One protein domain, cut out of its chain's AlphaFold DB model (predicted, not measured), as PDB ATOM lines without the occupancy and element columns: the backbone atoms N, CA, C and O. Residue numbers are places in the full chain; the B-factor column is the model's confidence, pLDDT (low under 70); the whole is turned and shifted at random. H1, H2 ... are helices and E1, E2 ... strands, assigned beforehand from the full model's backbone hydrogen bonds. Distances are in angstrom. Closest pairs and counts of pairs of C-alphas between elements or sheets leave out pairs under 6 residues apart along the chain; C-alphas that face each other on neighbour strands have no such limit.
ATOM      1  N   GLU A  41       0.953 -20.017  19.103       94.00
ATOM      2  CA  GLU A  41       1.668 -20.424  17.898       94.00
ATOM      3  C   GLU A  41       3.073 -20.943  18.236       94.00
ATOM      4  O   GLU A  41       3.423 -22.050  17.836       94.00
ATOM      5  N   MET A  42       3.858 -20.216  19.038       94.50
ATOM      6  CA  MET A  42       5.203 -20.654  19.434       94.50
ATOM      7  C   MET A  42       5.158 -21.977  20.204       94.50
ATOM      8  O   MET A  42       5.898 -22.897  19.872       94.50
ATOM      9  N   ALA A  43       4.267 -22.095  21.193       94.19
ATOM     10  CA  ALA A  43       4.153 -23.293  22.025       94.19
ATOM     11  C   ALA A  43       3.604 -24.511  21.258       94.19
ATOM     12  O   ALA A  43       4.031 -25.644  21.479       94.19
ATOM     13  N   SER A  44       2.656 -24.299  20.340       94.62
ATOM     14  CA  SER A  44       2.081 -25.398  19.555       94.62
ATOM     15  C   SER A  44       3.074 -25.923  18.519       94.62
ATOM     16  O   SER A  44       3.219 -27.133  18.363       94.62
ATOM     17  N   PHE A  45       3.793 -25.030  17.830       95.25
ATOM     18  CA  PHE A  45       4.817 -25.433  16.865       95.25
ATOM     19  C   PHE A  45       6.018 -26.076  17.554       95.25
ATOM     20  O   PHE A  45       6.552 -27.048  17.032       95.25
ATOM     21  N   SER A  46       6.415 -25.593  18.734       94.00
ATOM     22  CA  SER A  46       7.517 -26.189  19.492       94.00
ATOM     23  C   SER A  46       7.231 -27.649  19.861       94.00
ATOM     24  O   SER A  46       8.113 -28.495  19.753       94.00
ATOM     25  N   ASN A  47       5.983 -27.963  20.231       90.50
ATOM     26  CA  ASN A  47       5.546 -29.332  20.512       90.50
ATOM     27  C   ASN A  47       5.526 -30.225  19.270       90.50
ATOM     28  O   ASN A  47       5.948 -31.376  19.341       90.50
ATOM     29  N   GLU A  48       5.002 -29.717  18.154       91.06
ATOM     30  CA  GLU A  48       4.832 -30.523  16.941       91.06
ATOM     31  C   GLU A  48       6.155 -30.745  16.198       91.06
ATOM     32  O   GLU A  48       6.393 -31.815  15.647       91.06
ATOM     33  N   PHE A  49       7.030 -29.739  16.195       90.62
ATOM     34  CA  PHE A  49       8.282 -29.745  15.438       90.62
ATOM     35  C   PHE A  49       9.530 -29.924  16.318       90.62
ATOM     36  O   PHE A  49      10.644 -29.823  15.813       90.62
ATOM     37  N   ASP A  50       9.353 -30.230  17.606       89.88
ATOM     38  CA  ASP A  50      10.414 -30.608  18.552       89.88
ATOM     39  C   ASP A  50      11.553 -29.575  18.666       89.88
ATOM     40  O   ASP A  50      12.725 -29.848  18.395       89.88
ATOM     41  N   PHE A  51      11.195 -28.363  19.088       92.69
ATOM     42  CA  PHE A  51      12.143 -27.325  19.505       92.69
ATOM     43  C   PHE A  51      11.675 -26.667  20.806       92.69
ATOM     44  O   PHE A  51      10.556 -26.910  21.252       92.69
ATOM     45  N   ASP A  52      12.507 -25.845  21.448       92.75
ATOM     46  CA  ASP A  52      12.119 -25.198  22.706       92.75
ATOM     47  C   ASP A  52      11.374 -23.879  22.430       92.75
ATOM     48  O   ASP A  52      11.854 -23.046  21.658       92.75
ATOM     49  N   PRO A  53      10.210 -23.611  23.044       93.38
ATOM     50  CA  PRO A  53       9.496 -22.368  22.790       93.38
ATOM     51  C   PRO A  53      10.247 -21.167  23.388       93.38
ATOM     52  O   PRO A  53      10.895 -21.260  24.433       93.38
ATOM     53  N   LEU A  54      10.127 -20.002  22.745       93.38
ATOM     54  CA  LEU A  54      10.713 -18.737  23.204       93.38
ATOM     55  C   LEU A  54       9.629 -17.751  23.657       93.38
ATOM     56  O   LEU A  54       8.547 -17.688  23.078       93.38
ATOM     57  N   ARG A  55       9.920 -16.965  24.700       90.44
ATOM     58  CA  ARG A  55       8.975 -15.983  25.258       90.44
ATOM     59  C   ARG A  55       9.081 -14.630  24.561       90.44
ATOM     60  O   ARG A  55      10.176 -14.177  24.224       90.44
ATOM     61  N   GLY A  56       7.936 -13.965  24.457       87.31
ATOM     62  CA  GLY A  56       7.797 -12.586  24.001       87.31
ATOM     63  C   GLY A  56       7.735 -12.391  22.485       87.31
ATOM     64  O   GLY A  56       7.496 -13.352  21.754       87.31
ATOM     65  N   PRO A  57       7.890 -11.148  21.983       88.69
ATOM     66  CA  PRO A  57       7.714 -10.807  20.571       88.69
ATOM     67  C   PRO A  57       8.944 -11.210  19.747       88.69
ATOM     68  O   PRO A  57       9.710 -10.364  19.275       88.69
ATOM     69  N   VAL A  58       9.155 -12.519  19.619       93.06
ATOM     70  CA  VAL A  58      10.227 -13.105  18.813       93.06
ATOM     71  C   VAL A  58      10.019 -12.705  17.359       93.06
ATOM     72  O   VAL A  58       8.915 -12.813  16.839       93.06
ATOM     73  N   LYS A  59      11.083 -12.229  16.717       95.31
ATOM     74  CA  LYS A  59      11.096 -11.876  15.289       95.31
ATOM     75  C   LYS A  59      11.930 -12.854  14.482       95.31
ATOM     76  O   LYS A  59      11.564 -13.219  13.378       95.31
ATOM     77  N   ASP A  60      13.033 -13.291  15.070       96.81
ATOM     78  CA  ASP A  60      14.010 -14.172  14.460       96.81
ATOM     79  C   ASP A  60      14.544 -15.076  15.569       96.81
ATOM     80  O   ASP A  60      14.797 -14.607  16.686       96.81
ATOM     81  N   PHE A  61      14.730 -16.360  15.286       95.62
ATOM     82  CA  PHE A  61      15.384 -17.262  16.225       95.62
ATOM     83  C   PHE A  61      16.199 -18.340  15.520       95.62
ATOM     84  O   PHE A  61      15.948 -18.709  14.373       95.62
ATOM     85  N   SER A  62      17.187 -18.845  16.255       96.94
ATOM     86  CA  SER A  62      17.977 -20.012  15.896       96.94
ATOM     87  C   SER A  62      18.220 -20.823  17.160       96.94
ATOM     88  O   SER A  62      18.623 -20.274  18.185       96.94
ATOM     89  N   GLN A  63      18.011 -22.128  17.075       96.94
ATOM     90  CA  GLN A  63      18.329 -23.096  18.112       96.94
ATOM     91  C   GLN A  63      19.223 -24.181  17.532       96.94
ATOM     92  O   GLN A  63      19.129 -24.543  16.359       96.94
ATOM     93  N   THR A  64      20.143 -24.665  18.353       96.50
ATOM     94  CA  THR A  64      21.104 -25.695  17.978       96.50
ATOM     95  C   THR A  64      21.203 -26.667  19.135       96.50
ATOM     96  O   THR A  64      21.609 -26.287  20.232       96.50
ATOM     97  N   LEU A  65      20.805 -27.908  18.885       94.50
ATOM     98  CA  LEU A  65      20.946 -29.006  19.821       94.50
ATOM     99  C   LEU A  65      22.262 -29.717  19.529       94.50
ATOM    100  O   LEU A  65      22.509 -30.123  18.393       94.50
ATOM    101  N   MET A  66      23.094 -29.862  20.553       95.06
ATOM    102  CA  MET A  66      24.346 -30.612  20.474       95.06
ATOM    103  C   MET A  66      24.114 -32.032  20.990       95.06
ATOM    104  O   MET A  66      23.407 -32.214  21.983       95.06
ATOM    105  N   SER A  67      24.717 -33.022  20.343       92.75
ATOM    106  CA  SER A  67      24.731 -34.402  20.825       92.75
ATOM    107  C   SER A  67      25.769 -34.582  21.944       92.75
ATOM    108  O   SER A  67      26.560 -33.687  22.266       92.75
ATOM    109  N   GLU A  68      25.813 -35.777  22.534       93.00
ATOM    110  CA  GLU A  68      26.765 -36.110  23.601       93.00
ATOM    111  C   GLU A  68      28.236 -36.050  23.158       93.00
ATOM    112  O   GLU A  68      29.121 -35.816  23.982       93.00
ATOM    113  N   ASN A  69      28.517 -36.245  21.864       94.00
ATOM    114  CA  ASN A  69      29.876 -36.199  21.320       94.00
ATOM    115  C   ASN A  69      30.333 -34.764  20.965       94.00
ATOM    116  O   ASN A  69      31.481 -34.571  20.563       94.00
ATOM    117  N   GLY A  70      29.463 -33.763  21.153       94.00
ATOM    118  CA  GLY A  70      29.737 -32.362  20.835       94.00
ATOM    119  C   GLY A  70      29.529 -31.987  19.366       94.00
ATOM    120  O   GLY A  70      29.965 -30.910  18.958       94.00
ATOM    121  N   GLU A  71      28.881 -32.837  18.571       94.75
ATOM    122  CA  GLU A  71      28.434 -32.516  17.214       94.75
ATOM    123  C   GLU A  71      27.045 -31.867  17.235       94.75
ATOM    124  O   GLU A  71      26.302 -31.966  18.213       94.75
ATOM    125  N   VAL A  72      26.681 -31.174  16.154       95.12
ATOM    126  CA  VAL A  72      25.331 -30.613  16.020       95.12
ATOM    127  C   VAL A  72      24.363 -31.733  15.652       95.12
ATOM    128  O   VAL A  72      24.486 -32.320  14.581       95.12
ATOM    129  N   ALA A  73      23.388 -31.986  16.521       94.62
ATOM    130  CA  ALA A  73      22.349 -32.987  16.314       94.62
ATOM    131  C   ALA A  73      21.155 -32.428  15.535       94.62
ATOM    132  O   ALA A  73      20.714 -32.999  14.539       94.62
ATOM    133  N   LYS A  74      20.639 -31.275  15.979       95.44
ATOM    134  CA  LYS A  74      19.490 -30.603  15.362       95.44
ATOM    135  C   LYS A  74      19.718 -29.104  15.276       95.44
ATOM    136  O   LYS A  74      20.323 -28.505  16.167       95.44
ATOM    137  N   GLN A  75      19.198 -28.484  14.229       97.06
ATOM    138  CA  GLN A  75      19.173 -27.039  14.064       97.06
ATOM    139  C   GLN A  75      17.771 -26.602  13.659       97.06
ATOM    140  O   GLN A  75      17.174 -27.190  12.762       97.06
ATOM    141  N   VAL A  76      17.263 -25.566  14.319       97.44
ATOM    142  CA  VAL A  76      15.968 -24.963  14.001       97.44
ATOM    143  C   VAL A  76      16.152 -23.468  13.845       97.44
ATOM    144  O   VAL A  76      16.749 -22.827  14.709       97.44
ATOM    145  N   THR A  77      15.655 -22.906  12.754       98.00
ATOM    146  CA  THR A  77      15.678 -21.466  12.493       98.00
ATOM    147  C   THR A  77      14.318 -21.009  12.015       98.00
ATOM    148  O   THR A  77      13.651 -21.720  11.270       98.00
ATOM    149  N   GLY A  78      13.909 -19.805  12.389       97.62
ATOM    150  CA  GLY A  78      12.686 -19.241  11.846       97.62
ATOM    151  C   GLY A  78      12.585 -17.743  12.042       97.62
ATOM    152  O   GLY A  78      13.251 -17.150  12.894       97.62
ATOM    153  N   THR A  79      11.724 -17.148  11.230       98.12
ATOM    154  CA  THR A  79      11.342 -15.739  11.300       98.12
ATOM    155  C   THR A  79       9.856 -15.648  11.575       98.12
ATOM    156  O   THR A  79       9.093 -16.475  11.080       98.12
ATOM    157  N   LEU A  80       9.434 -14.648  12.340       96.69
ATOM    158  CA  LEU A  80       8.044 -14.455  12.713       96.69
ATOM    159  C   LEU A  80       7.535 -13.079  12.291       96.69
ATOM    160  O   LEU A  80       8.222 -12.062  12.430       96.69
ATOM    161  N   SER A  81       6.284 -13.059  11.847       94.06
ATOM    162  CA  SER A  81       5.535 -11.845  11.574       94.06
ATOM    163  C   SER A  81       5.250 -11.078  12.878       94.06
ATOM    164  O   SER A  81       5.289 -11.655  13.971       94.06
ATOM    165  N   PRO A  82       4.896  -9.780  12.813       89.69
ATOM    166  CA  PRO A  82       4.471  -9.012  13.988       89.69
ATOM    167  C   PRO A  82       3.289  -9.633  14.746       89.69
ATOM    168  O   PRO A  82       3.118  -9.401  15.942       89.69
ATOM    169  N   GLU A  83       2.464 -10.412  14.052       87.75
ATOM    170  CA  GLU A  83       1.323 -11.123  14.610       87.75
ATOM    171  C   GLU A  83       1.730 -12.428  15.312       87.75
ATOM    172  O   GLU A  83       0.905 -12.985  16.033       87.75
ATOM    173  N   GLY A  84       2.975 -12.894  15.166       90.50
ATOM    174  CA  GLY A  84       3.487 -14.116  15.794       90.50
ATOM    175  C   GLY A  84       3.360 -15.374  14.933       90.50
ATOM    176  O   GLY A  84       3.532 -16.475  15.446       90.50
ATOM    177  N   CYS A  85       3.067 -15.226  13.638       94.88
ATOM    178  CA  CYS A  85       3.101 -16.330  12.683       94.88
ATOM    179  C   CYS A  85       4.530 -16.592  12.235       94.88
ATOM    180  O   CYS A  85       5.241 -15.634  11.964       94.88
ATOM    181  N   PHE A  86       4.946 -17.848  12.090       97.06
ATOM    182  CA  PHE A  86       6.211 -18.127  11.415       97.06
ATOM    183  C   PHE A  86       6.069 -17.708   9.949       97.06
ATOM    184  O   PHE A  86       5.217 -18.221   9.243       97.06
ATOM    185  N   ASP A  87       6.867 -16.758   9.478       97.75
ATOM    186  CA  ASP A  87       6.977 -16.465   8.045       97.75
ATOM    187  C   ASP A  87       7.826 -17.549   7.369       97.75
ATOM    188  O   ASP A  87       7.516 -18.007   6.265       97.75
ATOM    189  N   THR A  88       8.872 -17.993   8.073       98.12
ATOM    190  CA  THR A  88       9.727 -19.117   7.694       98.12
ATOM    191  C   THR A  88      10.025 -19.990   8.909       98.12
ATOM    192  O   THR A  88      10.154 -19.487  10.029       98.12
ATOM    193  N   LEU A  89      10.136 -21.298   8.689       98.12
ATOM    194  CA  LEU A  89      10.571 -22.260   9.698       98.12
ATOM    195  C   LEU A  89      11.371 -23.372   9.020       98.12
ATOM    196  O   LEU A  89      10.841 -24.105   8.190       98.12
ATOM    197  N   GLU A  90      12.636 -23.504   9.388       98.06
ATOM    198  CA  GLU A  90      13.541 -24.530   8.888       98.06
ATOM    199  C   GLU A  90      14.006 -25.407  10.046       98.06
ATOM    200  O   GLU A  90      14.421 -24.911  11.094       98.06
ATOM    201  N   LEU A  91      13.925 -26.718   9.850       96.75
ATOM    202  CA  LEU A  91      14.350 -27.744  10.788       96.75
ATOM    203  C   LEU A  91      15.285 -28.698  10.072       96.75
ATOM    204  O   LEU A  91      14.898 -29.308   9.078       96.75
ATOM    205  N   HIS A  92      16.488 -28.863  10.600       96.50
ATOM    206  CA  HIS A  92      17.460 -29.838  10.137       96.50
ATOM    207  C   HIS A  92      17.781 -30.797  11.278       96.50
ATOM    208  O   HIS A  92      18.345 -30.397  12.294       96.50
ATOM    209  N   ASP A  93      17.440 -32.066  11.090       94.25
ATOM    210  CA  ASP A  93      17.905 -33.167  11.926       94.25
ATOM    211  C   ASP A  93      19.129 -33.780  11.235       94.25
ATOM    212  O   ASP A  93      19.015 -34.505  10.241       94.25
ATOM    213  N   LEU A  94      20.310 -33.405  11.726       93.00
ATOM    214  CA  LEU A  94      21.595 -33.804  11.158       93.00
ATOM    215  C   LEU A  94      21.967 -35.239  11.543       93.00
ATOM    216  O   LEU A  94      22.680 -35.890  10.782       93.00
ATOM    217  N   GLU A  95      21.450 -35.755  12.662       88.81
ATOM    218  CA  GLU A  95      21.646 -37.154  13.061       88.81
ATOM    219  C   GLU A  95      20.940 -38.108  12.093       88.81
ATOM    220  O   GLU A  95      21.510 -39.122  11.686       88.81
ATOM    221  N   ASN A  96      19.721 -37.759  11.677       91.75
ATOM    222  CA  ASN A  96      18.909 -38.574  10.771       91.75
ATOM    223  C   ASN A  96      19.016 -38.148   9.296       91.75
ATOM    224  O   ASN A  96      18.444 -38.804   8.423       91.75
ATOM    225  N   ASN A  97      19.754 -37.072   9.002       92.50
ATOM    226  CA  ASN A  97      19.877 -36.460   7.675       92.50
ATOM    227  C   ASN A  97      18.507 -36.165   7.032       92.50
ATOM    228  O   ASN A  97      18.261 -36.450   5.856       92.50
ATOM    229  N   THR A  98      17.602 -35.602   7.831       92.94
ATOM    230  CA  THR A  98      16.270 -35.171   7.391       92.94
ATOM    231  C   THR A  98      16.099 -33.679   7.615       92.94
ATOM    232  O   THR A  98      16.702 -33.104   8.520       92.94
ATOM    233  N   GLY A  99      15.266 -33.038   6.800       93.56
ATOM    234  CA  GLY A  99      14.998 -31.619   6.950       93.56
ATOM    235  C   GLY A  99      13.621 -31.226   6.449       93.56
ATOM    236  O   GLY A  99      13.011 -31.919   5.634       93.56
ATOM    237  N   LEU A 100      13.152 -30.096   6.956       94.88
ATOM    238  CA  LEU A 100      11.903 -29.463   6.579       94.88
ATOM    239  C   LEU A 100      12.141 -27.957   6.504       94.88
ATOM    240  O   LEU A 100      12.653 -27.378   7.453       94.88
ATOM    241  N   ALA A 101      11.746 -27.326   5.404       97.62
ATOM    242  CA  ALA A 101      11.766 -25.875   5.270       97.62
ATOM    243  C   ALA A 101      10.375 -25.410   4.853       97.62
ATOM    244  O   ALA A 101       9.870 -25.806   3.804       97.62
ATOM    245  N   LEU A 102       9.745 -24.603   5.695       98.12
ATOM    246  CA  LEU A 102       8.383 -24.121   5.544       98.12
ATOM    247  C   LEU A 102       8.373 -22.615   5.305       98.12
ATOM    248  O   LEU A 102       9.070 -21.868   5.987       98.12
ATOM    249  N   VAL A 103       7.526 -22.176   4.377       98.25
ATOM    250  CA  VAL A 103       7.215 -20.763   4.131       98.25
ATOM    251  C   VAL A 103       5.710 -20.568   4.224       98.25
ATOM    252  O   VAL A 103       4.940 -21.367   3.678       98.25
ATOM    253  N   LEU A 104       5.290 -19.518   4.925       97.75
ATOM    254  CA  LEU A 104       3.884 -19.154   5.043       97.75
ATOM    255  C   LEU A 104       3.340 -18.645   3.700       97.75
ATOM    256  O   LEU A 104       3.849 -17.684   3.129       97.75
ATOM    257  N   ASP A 105       2.268 -19.266   3.212       96.75
ATOM    258  CA  ASP A 105       1.486 -18.798   2.068       96.75
ATOM    259  C   ASP A 105      -0.011 -18.904   2.381       96.75
ATOM    260  O   ASP A 105      -0.622 -19.979   2.323       96.75
ATOM    261  N   ALA A 106      -0.604 -17.756   2.711       94.12
ATOM    262  CA  ALA A 106      -1.995 -17.622   3.129       94.12
ATOM    263  C   ALA A 106      -2.345 -18.571   4.292       94.12
ATOM    264  O   ALA A 106      -1.907 -18.365   5.419       94.12
ATOM    265  N   ASN A 107      -3.153 -19.600   4.035       96.00
ATOM    266  CA  ASN A 107      -3.604 -20.572   5.030       96.00
ATOM    267  C   ASN A 107      -2.849 -21.908   4.959       96.00
ATOM    268  O   ASN A 107      -3.386 -22.940   5.363       96.00
ATOM    269  N   TYR A 108      -1.633 -21.905   4.416       97.88
ATOM    270  CA  TYR A 108      -0.766 -23.075   4.369       97.88
ATOM    271  C   TYR A 108       0.679 -22.703   4.686       97.88
ATOM    272  O   TYR A 108       1.158 -21.662   4.248       97.88
ATOM    273  N   TYR A 109       1.400 -23.617   5.331       98.06
ATOM    274  CA  TYR A 109       2.841 -23.695   5.135       98.06
ATOM    275  C   TYR A 109       3.149 -24.578   3.941       98.06
ATOM    276  O   TYR A 109       2.658 -25.711   3.820       98.06
ATOM    277  N   ARG A 110       3.987 -24.047   3.060       98.25
ATOM    278  CA  ARG A 110       4.502 -24.761   1.903       98.25
ATOM    279  C   ARG A 110       5.951 -25.109   2.104       98.25
ATOM    280  O   ARG A 110       6.686 -24.355   2.727       98.25
ATOM    281  N   ASP A 111       6.350 -26.220   1.517       97.75
ATOM    282  CA  ASP A 111       7.758 -26.535   1.370       97.75
ATOM    283  C   ASP A 111       8.466 -25.419   0.585       97.75
ATOM    284  O   ASP A 111       8.012 -25.027  -0.494       97.75
ATOM    285  N   ALA A 112       9.559 -24.896   1.135       97.50
ATOM    286  CA  ALA A 112      10.250 -23.724   0.603       97.50
ATOM    287  C   ALA A 112      10.835 -23.956  -0.801       97.50
ATOM    288  O   ALA A 112      11.012 -23.003  -1.559       97.50
ATOM    289  N   GLN A 113      11.132 -25.210  -1.159       96.19
ATOM    290  CA  GLN A 113      11.782 -25.556  -2.425       96.19
ATOM    291  C   GLN A 113      10.767 -25.963  -3.494       96.19
ATOM    292  O   GLN A 113      10.846 -25.536  -4.644       96.19
ATOM    293  N   THR A 114       9.809 -26.807  -3.119       97.12
ATOM    294  CA  THR A 114       8.852 -27.431  -4.041       97.12
ATOM    295  C   THR A 114       7.522 -26.687  -4.122       97.12
ATOM    296  O   THR A 114       6.741 -26.935  -5.042       97.12
ATOM    297  N   LEU A 115       7.248 -25.782  -3.175       96.38
ATOM    298  CA  LEU A 115       5.977 -25.066  -3.008       96.38
ATOM    299  C   LEU A 115       4.769 -25.984  -2.756       96.38
ATOM    300  O   LEU A 115       3.610 -25.543  -2.821       96.38
ATOM    301  N   GLU A 116       5.022 -27.258  -2.453       97.31
ATOM    302  CA  GLU A 116       3.997 -28.214  -2.062       97.31
ATOM    303  C   GLU A 116       3.367 -27.771  -0.740       97.31
ATOM    304  O   GLU A 116       4.063 -27.413   0.206       97.31
ATOM    305  N   LYS A 117       2.037 -27.811  -0.658       97.44
ATOM    306  CA  LYS A 117       1.311 -27.535   0.584       97.44
ATOM    307  C   LYS A 117       1.566 -28.662   1.580       97.44
ATOM    308  O   LYS A 117       1.106 -29.778   1.357       97.44
ATOM    309  N   LYS A 118       2.271 -28.359   2.669       96.88
ATOM    310  CA  LYS A 118       2.606 -29.333   3.713       96.88
ATOM    311  C   LYS A 118       1.629 -29.248   4.872       96.88
ATOM    312  O   LYS A 118       0.966 -30.230   5.170       96.88
ATOM    313  N   VAL A 119       1.488 -28.073   5.478       97.81
ATOM    314  CA  VAL A 119       0.675 -27.885   6.687       97.81
ATOM    315  C   VAL A 119      -0.474 -26.945   6.368       97.81
ATOM    316  O   VAL A 119      -0.254 -25.851   5.856       97.81
ATOM    317  N   GLN A 120      -1.698 -27.362   6.650       98.12
ATOM    318  CA  GLN A 120      -2.874 -26.507   6.594       98.12
ATOM    319  C   GLN A 120      -3.009 -25.723   7.898       98.12
ATOM    320  O   GLN A 120      -2.852 -26.284   8.984       98.12
ATOM    321  N   LEU A 121      -3.357 -24.445   7.769       97.75
ATOM    322  CA  LEU A 121      -3.546 -23.525   8.880       97.75
ATOM    323  C   LEU A 121      -4.995 -23.071   9.015       97.75
ATOM    324  O   LEU A 121      -5.773 -23.091   8.055       97.75
ATOM    325  N   GLN A 122      -5.325 -22.611  10.215       95.69
ATOM    326  CA  GLN A 122      -6.604 -22.006  10.558       95.69
ATOM    327  C   GLN A 122      -6.418 -20.730  11.379       95.69
ATOM    328  O   GLN A 122      -5.373 -20.510  11.992       95.69
ATOM    329  N   GLY A 123      -7.447 -19.879  11.373       91.56
ATOM    330  CA  GLY A 123      -7.468 -18.648  12.157       91.56
ATOM    331  C   GLY A 123      -6.221 -17.792  11.933       91.56
ATOM    332  O   GLY A 123      -5.884 -17.436  10.803       91.56
ATOM    333  N   LYS A 124      -5.534 -17.479  13.030       89.12
ATOM    334  CA  LYS A 124      -4.285 -16.723  13.054       89.12
ATOM    335  C   LYS A 124      -3.105 -17.701  12.994       89.12
ATOM    336  O   LYS A 124      -2.466 -17.929  14.002       89.12
ATOM    337  N   CYS A 125      -2.896 -18.332  11.833       93.81
ATOM    338  CA  CYS A 125      -1.789 -19.268  11.547       93.81
ATOM    339  C   CYS A 125      -1.615 -20.460  12.515       93.81
ATOM    340  O   CYS A 125      -0.526 -21.023  12.630       93.81
ATOM    341  N   GLN A 126      -2.699 -20.896  13.154       95.75
ATOM    342  CA  GLN A 126      -2.720 -22.080  14.013       95.75
ATOM    343  C   GLN A 126      -2.687 -23.358  13.169       95.75
ATOM    344  O   GLN A 126      -3.240 -23.391  12.066       95.75
ATOM    345  N   LEU A 127      -2.070 -24.419  13.694       97.19
ATOM    346  CA  LEU A 127      -2.052 -25.737  13.058       97.19
ATOM    347  C   LEU A 127      -3.479 -26.286  12.918       97.19
ATOM    348  O   LEU A 127      -4.227 -26.317  13.891       97.19
ATOM    349  N   ALA A 128      -3.844 -26.730  11.712       97.75
ATOM    350  CA  ALA A 128      -5.148 -27.339  11.435       97.75
ATOM    351  C   ALA A 128      -5.019 -28.791  10.956       97.75
ATOM    352  O   ALA A 128      -5.660 -29.688  11.502       97.75
ATOM    353  N   ALA A 129      -4.162 -29.052   9.960       97.69
ATOM    354  CA  ALA A 129      -3.913 -30.414   9.481       97.69
ATOM    355  C   ALA A 129      -2.553 -30.584   8.788       97.69
ATOM    356  O   ALA A 129      -2.036 -29.646   8.183       97.69
ATOM    357  N   LEU A 130      -2.014 -31.801   8.816       96.25
ATOM    358  CA  LEU A 130      -0.903 -32.278   7.985       96.25
ATOM    359  C   LEU A 130      -1.471 -33.319   7.009       96.25
ATOM    360  O   LEU A 130      -1.503 -34.513   7.328       96.25
ATOM    361  N   PRO A 131      -1.964 -32.900   5.826       94.25
ATOM    362  CA  PRO A 131      -2.732 -33.779   4.949       94.25
ATOM    363  C   PRO A 131      -1.953 -35.002   4.469       94.25
ATOM    364  O   PRO A 131      -2.530 -36.079   4.343       94.25
ATOM    365  N   SER A 132      -0.644 -34.861   4.241       92.31
ATOM    366  CA  SER A 132       0.221 -35.959   3.790       92.31
ATOM    367  C   SER A 132       0.318 -37.102   4.805       92.31
ATOM    368  O   SER A 132       0.461 -38.255   4.404       92.31
ATOM    369  N   ALA A 133       0.210 -36.794   6.101       91.62
ATOM    370  CA  ALA A 133       0.229 -37.766   7.192       91.62
ATOM    371  C   ALA A 133      -1.179 -38.138   7.693       91.62
ATOM    372  O   ALA A 133      -1.318 -39.018   8.542       91.62
ATOM    373  N   GLY A 134      -2.228 -37.478   7.189       95.06
ATOM    374  CA  GLY A 134      -3.593 -37.648   7.689       95.06
ATOM    375  C   GLY A 134      -3.750 -37.242   9.157       95.06
ATOM    376  O   GLY A 134      -4.537 -37.866   9.865       95.06
ATOM    377  N   VAL A 135      -2.983 -36.243   9.611       96.50
ATOM    378  CA  VAL A 135      -3.065 -35.696  10.974       96.50
ATOM    379  C   VAL A 135      -3.925 -34.437  10.967       96.50
ATOM    380  O   VAL A 135      -3.793 -33.592  10.082       96.50
ATOM    381  N   THR A 136      -4.789 -34.305  11.964       98.00
ATOM    382  CA  THR A 136      -5.571 -33.099  12.253       98.00
ATOM    383  C   THR A 136      -5.299 -32.645  13.677       98.00
ATOM    384  O   THR A 136      -5.242 -33.485  14.578       98.00
ATOM    385  N   TRP A 137      -5.187 -31.339  13.884       97.81
ATOM    386  CA  TRP A 137      -4.997 -30.759  15.209       97.81
ATOM    387  C   TRP A 137      -6.267 -30.073  15.697       97.81
ATOM    388  O   TRP A 137      -6.992 -29.451  14.920       97.81
ATOM    389  N   GLU A 138      -6.521 -30.176  16.997       96.81
ATOM    390  CA  GLU A 138      -7.566 -29.415  17.675       96.81
ATOM    391  C   GLU A 138      -6.931 -28.310  18.509       96.81
ATOM    392  O   GLU A 138      -5.933 -28.524  19.202       96.81
ATOM    393  N   THR A 139      -7.540 -27.131  18.453       95.69
ATOM    394  CA  THR A 139      -7.089 -25.934  19.157       95.69
ATOM    395  C   THR A 139      -8.116 -25.545  20.218       95.69
ATOM    396  O   THR A 139      -9.317 -25.637  19.959       95.69
ATOM    397  N   ASP A 140      -7.668 -25.128  21.401       94.31
ATOM    398  CA  ASP A 140      -8.551 -24.572  22.428       94.31
ATOM    399  C   ASP A 140      -8.952 -23.112  22.134       94.31
ATOM    400  O   ASP A 140      -8.482 -22.486  21.182       94.31
ATOM    401  N   ASP A 141      -9.811 -22.547  22.986       93.06
ATOM    402  CA  ASP A 141     -10.285 -21.162  22.853       93.06
ATOM    403  C   ASP A 141      -9.163 -20.114  22.998       93.06
ATOM    404  O   ASP A 141      -9.324 -18.968  22.575       93.06
ATOM    405  N   ASN A 142      -8.024 -20.496  23.584       91.56
ATOM    406  CA  ASN A 142      -6.849 -19.638  23.725       91.56
ATOM    407  C   ASN A 142      -5.895 -19.753  22.529       91.56
ATOM    408  O   ASN A 142      -4.922 -19.006  22.453       91.56
ATOM    409  N   GLY A 143      -6.170 -20.655  21.587       92.62
ATOM    410  CA  GLY A 143      -5.374 -20.841  20.385       92.62
ATOM    411  C   GLY A 143      -4.271 -21.895  20.490       92.62
ATOM    412  O   GLY A 143      -3.483 -22.012  19.551       92.62
ATOM    413  N   PHE A 144      -4.196 -22.656  21.585       94.56
ATOM    414  CA  PHE A 144      -3.192 -23.704  21.773       94.56
ATOM    415  C   PHE A 144      -3.657 -25.027  21.177       94.56
ATOM    416  O   PHE A 144      -4.798 -25.440  21.377       94.56
ATOM    417  N   VAL A 145      -2.763 -25.738  20.491       95.62
ATOM    418  CA  VAL A 145      -3.030 -27.104  20.028       95.62
ATOM    419  C   VAL A 145      -3.088 -28.041  21.228       95.62
ATOM    420  O   VAL A 145      -2.078 -28.250  21.891       95.62
ATOM    421  N   VAL A 146      -4.256 -28.617  21.503       95.94
ATOM    422  CA  VAL A 146      -4.501 -29.505  22.654       95.94
ATOM    423  C   VAL A 146      -4.620 -30.971  22.263       95.94
ATOM    424  O   VAL A 146      -4.507 -31.846  23.121       95.94
ATOM    425  N   SER A 147      -4.808 -31.272  20.978       96.19
ATOM    426  CA  SER A 147      -4.746 -32.646  20.491       96.19
ATOM    427  C   SER A 147      -4.221 -32.729  19.059       96.19
ATOM    428  O   SER A 147      -4.443 -31.827  18.251       96.19
ATOM    429  N   ALA A 148      -3.527 -33.823  18.754       96.12
ATOM    430  CA  ALA A 148      -3.188 -34.250  17.401       96.12
ATOM    431  C   ALA A 148      -3.796 -35.634  17.173       96.12
ATOM    432  O   ALA A 148      -3.523 -36.571  17.926       96.12
ATOM    433  N   THR A 149      -4.623 -35.773  16.143       97.75
ATOM    434  CA  THR A 149      -5.277 -37.037  15.794       97.75
ATOM    435  C   THR A 149      -4.830 -37.476  14.410       97.75
ATOM    436  O   THR A 149      -5.048 -36.769  13.431       97.75
ATOM    437  N   GLY A 150      -4.215 -38.651  14.333       95.31
ATOM    438  CA  GLY A 150      -3.920 -39.368  13.098       95.31
ATOM    439  C   GLY A 150      -4.744 -40.653  12.995       95.31
ATOM    440  O   GLY A 150      -5.559 -40.972  13.859       95.31
ATOM    441  N   LYS A 151      -4.507 -41.440  11.942       91.06
ATOM    442  CA  LYS A 151      -5.278 -42.668  11.668       91.06
ATOM    443  C   LYS A 151      -5.230 -43.703  12.803       91.06
ATOM    444  O   LYS A 151      -6.224 -44.374  13.060       91.06
ATOM    445  N   GLU A 152      -4.073 -43.850  13.444       91.88
ATOM    446  CA  GLU A 152      -3.821 -44.867  14.481       91.88
ATOM    447  C   GLU A 152      -3.245 -44.260  15.769       91.88
ATOM    448  O   GLU A 152      -2.871 -44.983  16.687       91.88
ATOM    449  N   MET A 153      -3.174 -42.928  15.848       92.56
ATOM    450  CA  MET A 153      -2.565 -42.220  16.970       92.56
ATOM    451  C   MET A 153      -3.419 -41.035  17.401       92.56
ATOM    452  O   MET A 153      -3.983 -40.328  16.569       92.56
ATOM    453  N   LYS A 154      -3.473 -40.806  18.711       94.69
ATOM    454  CA  LYS A 154      -3.981 -39.574  19.305       94.69
ATOM    455  C   LYS A 154      -2.991 -39.124  20.370       94.69
ATOM    456  O   LYS A 154      -2.655 -39.911  21.253       94.69
ATOM    457  N   VAL A 155      -2.540 -37.883  20.273       93.06
ATOM    458  CA  VAL A 155      -1.690 -37.225  21.267       93.06
ATOM    459  C   VAL A 155      -2.501 -36.097  21.888       93.06
ATOM    460  O   VAL A 155      -3.218 -35.392  21.181       93.06
ATOM    461  N   GLU A 156      -2.423 -35.956  23.207       94.44
ATOM    462  CA  GLU A 156      -3.056 -34.863  23.944       94.44
ATOM    463  C   GLU A 156      -1.970 -33.989  24.563       94.44
ATOM    464  O   GLU A 156      -1.053 -34.495  25.209       94.44
ATOM    465  N   TYR A 157      -2.093 -32.680  24.371       92.38
ATOM    466  CA  TYR A 157      -1.160 -31.686  24.883       92.38
ATOM    467  C   TYR A 157      -1.802 -30.903  26.018       92.38
ATOM    468  O   TYR A 157      -3.015 -30.680  26.062       92.38
ATOM    469  N   ARG A 158      -0.964 -30.463  26.952       92.31
ATOM    470  CA  ARG A 158      -1.363 -29.602  28.060       92.31
ATOM    471  C   ARG A 158      -0.362 -28.474  28.196       92.31
ATOM    472  O   ARG A 158       0.827 -28.680  27.972       92.31
ATOM    473  N   TYR A 159      -0.851 -27.328  28.642       92.12
ATOM    474  CA  TYR A 159      -0.039 -26.145  28.886       92.12
ATOM    475  C   TYR A 159      -0.281 -25.645  30.303       92.12
ATOM    476  O   TYR A 159      -1.372 -25.826  30.857       92.12
ATOM    477  N   ASP A 160       0.742 -25.059  30.910       90.56
ATOM    478  CA  ASP A 160       0.578 -24.339  32.166       90.56
ATOM    479  C   ASP A 160      -0.072 -22.960  31.944       90.56
ATOM    480  O   ASP A 160      -0.422 -22.573  30.827       90.56
ATOM    481  N   ALA A 161      -0.250 -22.205  33.029       88.81
ATOM    482  CA  ALA A 161      -0.865 -20.879  32.974       88.81
ATOM    483  C   ALA A 161      -0.060 -19.851  32.154       88.81
ATOM    484  O   ALA A 161      -0.598 -18.805  31.799       88.81
ATOM    485  N   GLU A 162       1.214 -20.122  31.869       88.50
ATOM    486  CA  GLU A 162       2.083 -19.270  31.058       88.50
ATOM    487  C   GLU A 162       2.218 -19.778  29.613       88.50
ATOM    488  O   GLU A 162       2.957 -19.180  28.827       88.50
ATOM    489  N   GLY A 163       1.514 -20.856  29.250       87.38
ATOM    490  CA  GLY A 163       1.568 -21.466  27.925       87.38
ATOM    491  C   GLY A 163       2.757 -22.407  27.723       87.38
ATOM    492  O   GLY A 163       3.038 -22.777  26.585       87.38
ATOM    493  N   TYR A 164       3.479 -22.788  28.781       87.50
ATOM    494  CA  TYR A 164       4.572 -23.751  28.659       87.50
ATOM    495  C   TYR A 164       4.005 -25.163  28.478       87.50
ATOM    496  O   TYR A 164       3.143 -25.573  29.264       87.50
ATOM    497  N   PRO A 165       4.468 -25.927  27.477       83.50
ATOM    498  CA  PRO A 165       3.963 -27.267  27.240       83.50
ATOM    499  C   PRO A 165       4.448 -28.267  28.293       83.50
ATOM    500  O   PRO A 165       5.636 -28.356  28.607       83.50
ATOM    501  N   PHE A 166       3.527 -29.079  28.809       82.06
ATOM    502  CA  PHE A 166       3.877 -30.273  29.570       82.06
ATOM    503  C   PHE A 166       4.291 -31.375  28.590       82.06
ATOM    504  O   PHE A 166       3.479 -31.796  27.764       82.06
ATOM    505  N   ARG A 167       5.545 -31.823  28.692       59.16
ATOM    506  CA  ARG A 167       6.017 -33.063  28.063       59.16
ATOM    507  C   ARG A 167       5.671 -34.277  28.918       59.16
ATOM    508  O   ARG A 167       5.759 -34.160  30.163       59.16
TER     509      ARG A 167
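Overview. This is residues 41 to 167 of the 167 residues of the protein "Lipoprotein" of Salmonella enterica subsp. arizonae (UniProt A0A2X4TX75). A single sheet of ten strands, E1 to E10, curls like part of a barrel round one short helix, H1, which sits inside the curl; the ring does not close, and the edge strands E1 and E10 are apart. After E10, residues 157 to 167 fold back on themselves in a short pairing. The printed part has 127 residues, with one named helix and ten named strands in the order H1, then E1 to E10, and the sheet keeps that same order and is antiparallel throughout. The class is mostly strand. The whole is compact, with a radius of gyration of the C-alphas of 14.5 A, and rounded, spanning 42 by 37 by 36 A.

Along the chain. H1, residues 41 to 49, begins with C-alpha 41 at (1.668, -20.424, 17.898) and is 11.7 A long from first to last C-alpha. E1 is residues 60 to 66, 20.3 A, with C-alpha 60 at (14.010, -14.172, 14.460). E2, residues 72 to 80, is the longest strand by residues and measures 23.9 A. E3 is residues 86 to 93, 19.1 A, and E4 is residues 98 to 105, 22.7 A. Shorter strands follow: E5, residues 108 to 111; E6, residues 117 to 122; E7, residues 126 to 130; E8, residues 135 to 139; and E9, residues 145 to 149. E10, residues 154 to 156, ends with C-alpha 156 at (-3.056, -34.863, 23.944).

Arrangement. The ten strands form a meander, each the antiparallel neighbour of the one before, and each two in succession make a hairpin with a tight link. E1 and E10 are the edge strands. From edge to edge the strands' lines turn by 71 degrees and the way across the sheet turns by 133 degrees; the sheet is twisted. E1 and E2 run antiparallel at 170 degrees, with N 63 and O 76 2.8 A apart, within hydrogen-bond range. E2 and E3 stand at 175 degrees, with N 77 and O 90 at 2.9 A, and E3 and E4 at 174 degrees, with N 91 and O 100 at 2.8 A. Between E4 and E5 the angle is 138 degrees, with N 105 and O 108 at 2.8 A. E5 and E6 pair through N 109 and O 119, 2.8 A. The pairing is staggered in E6, which pairs with E5 over residues 117 to 120 and with E7 over residues 120 to 122; N 120 and O 129 are 2.8 A apart. E7 and E8 have N 130 and O 135 at 2.8 A, E8 and E9 have N 138 and O 147 at 2.9 A, and E9 and E10 have N 148 and O 155 at 2.9 A. H1 is on the sheet, with 29 pairs of C-alphas within 10 A, and the sheet curls round it. Its closest C-alphas to E9 are those of Ser 44 and Val 145, 5.4 A; to E7, those of Glu 41 and Gln 126, 6.1 A. In H1 every O i to N i+4 pair is within hydrogen-bond range.

Size, cuts and confidence. The two C-alphas farthest apart are those of Asn 69 and Asp 141, 42.9 A. The centre of H1 is the nearest of the elements to the mean of the C-alphas, at 4.3 A, and that of E10 the farthest, at 15.8 A. The printed part has no cut and no long link; the link from H1 to E1, with 10 residues, is short. Residues 158 to 159 pair antiparallel with residues 165 to 166. The mean pLDDT of the printed part is 94.1, and residue 167, the chain's last, is the one printed residue under 70.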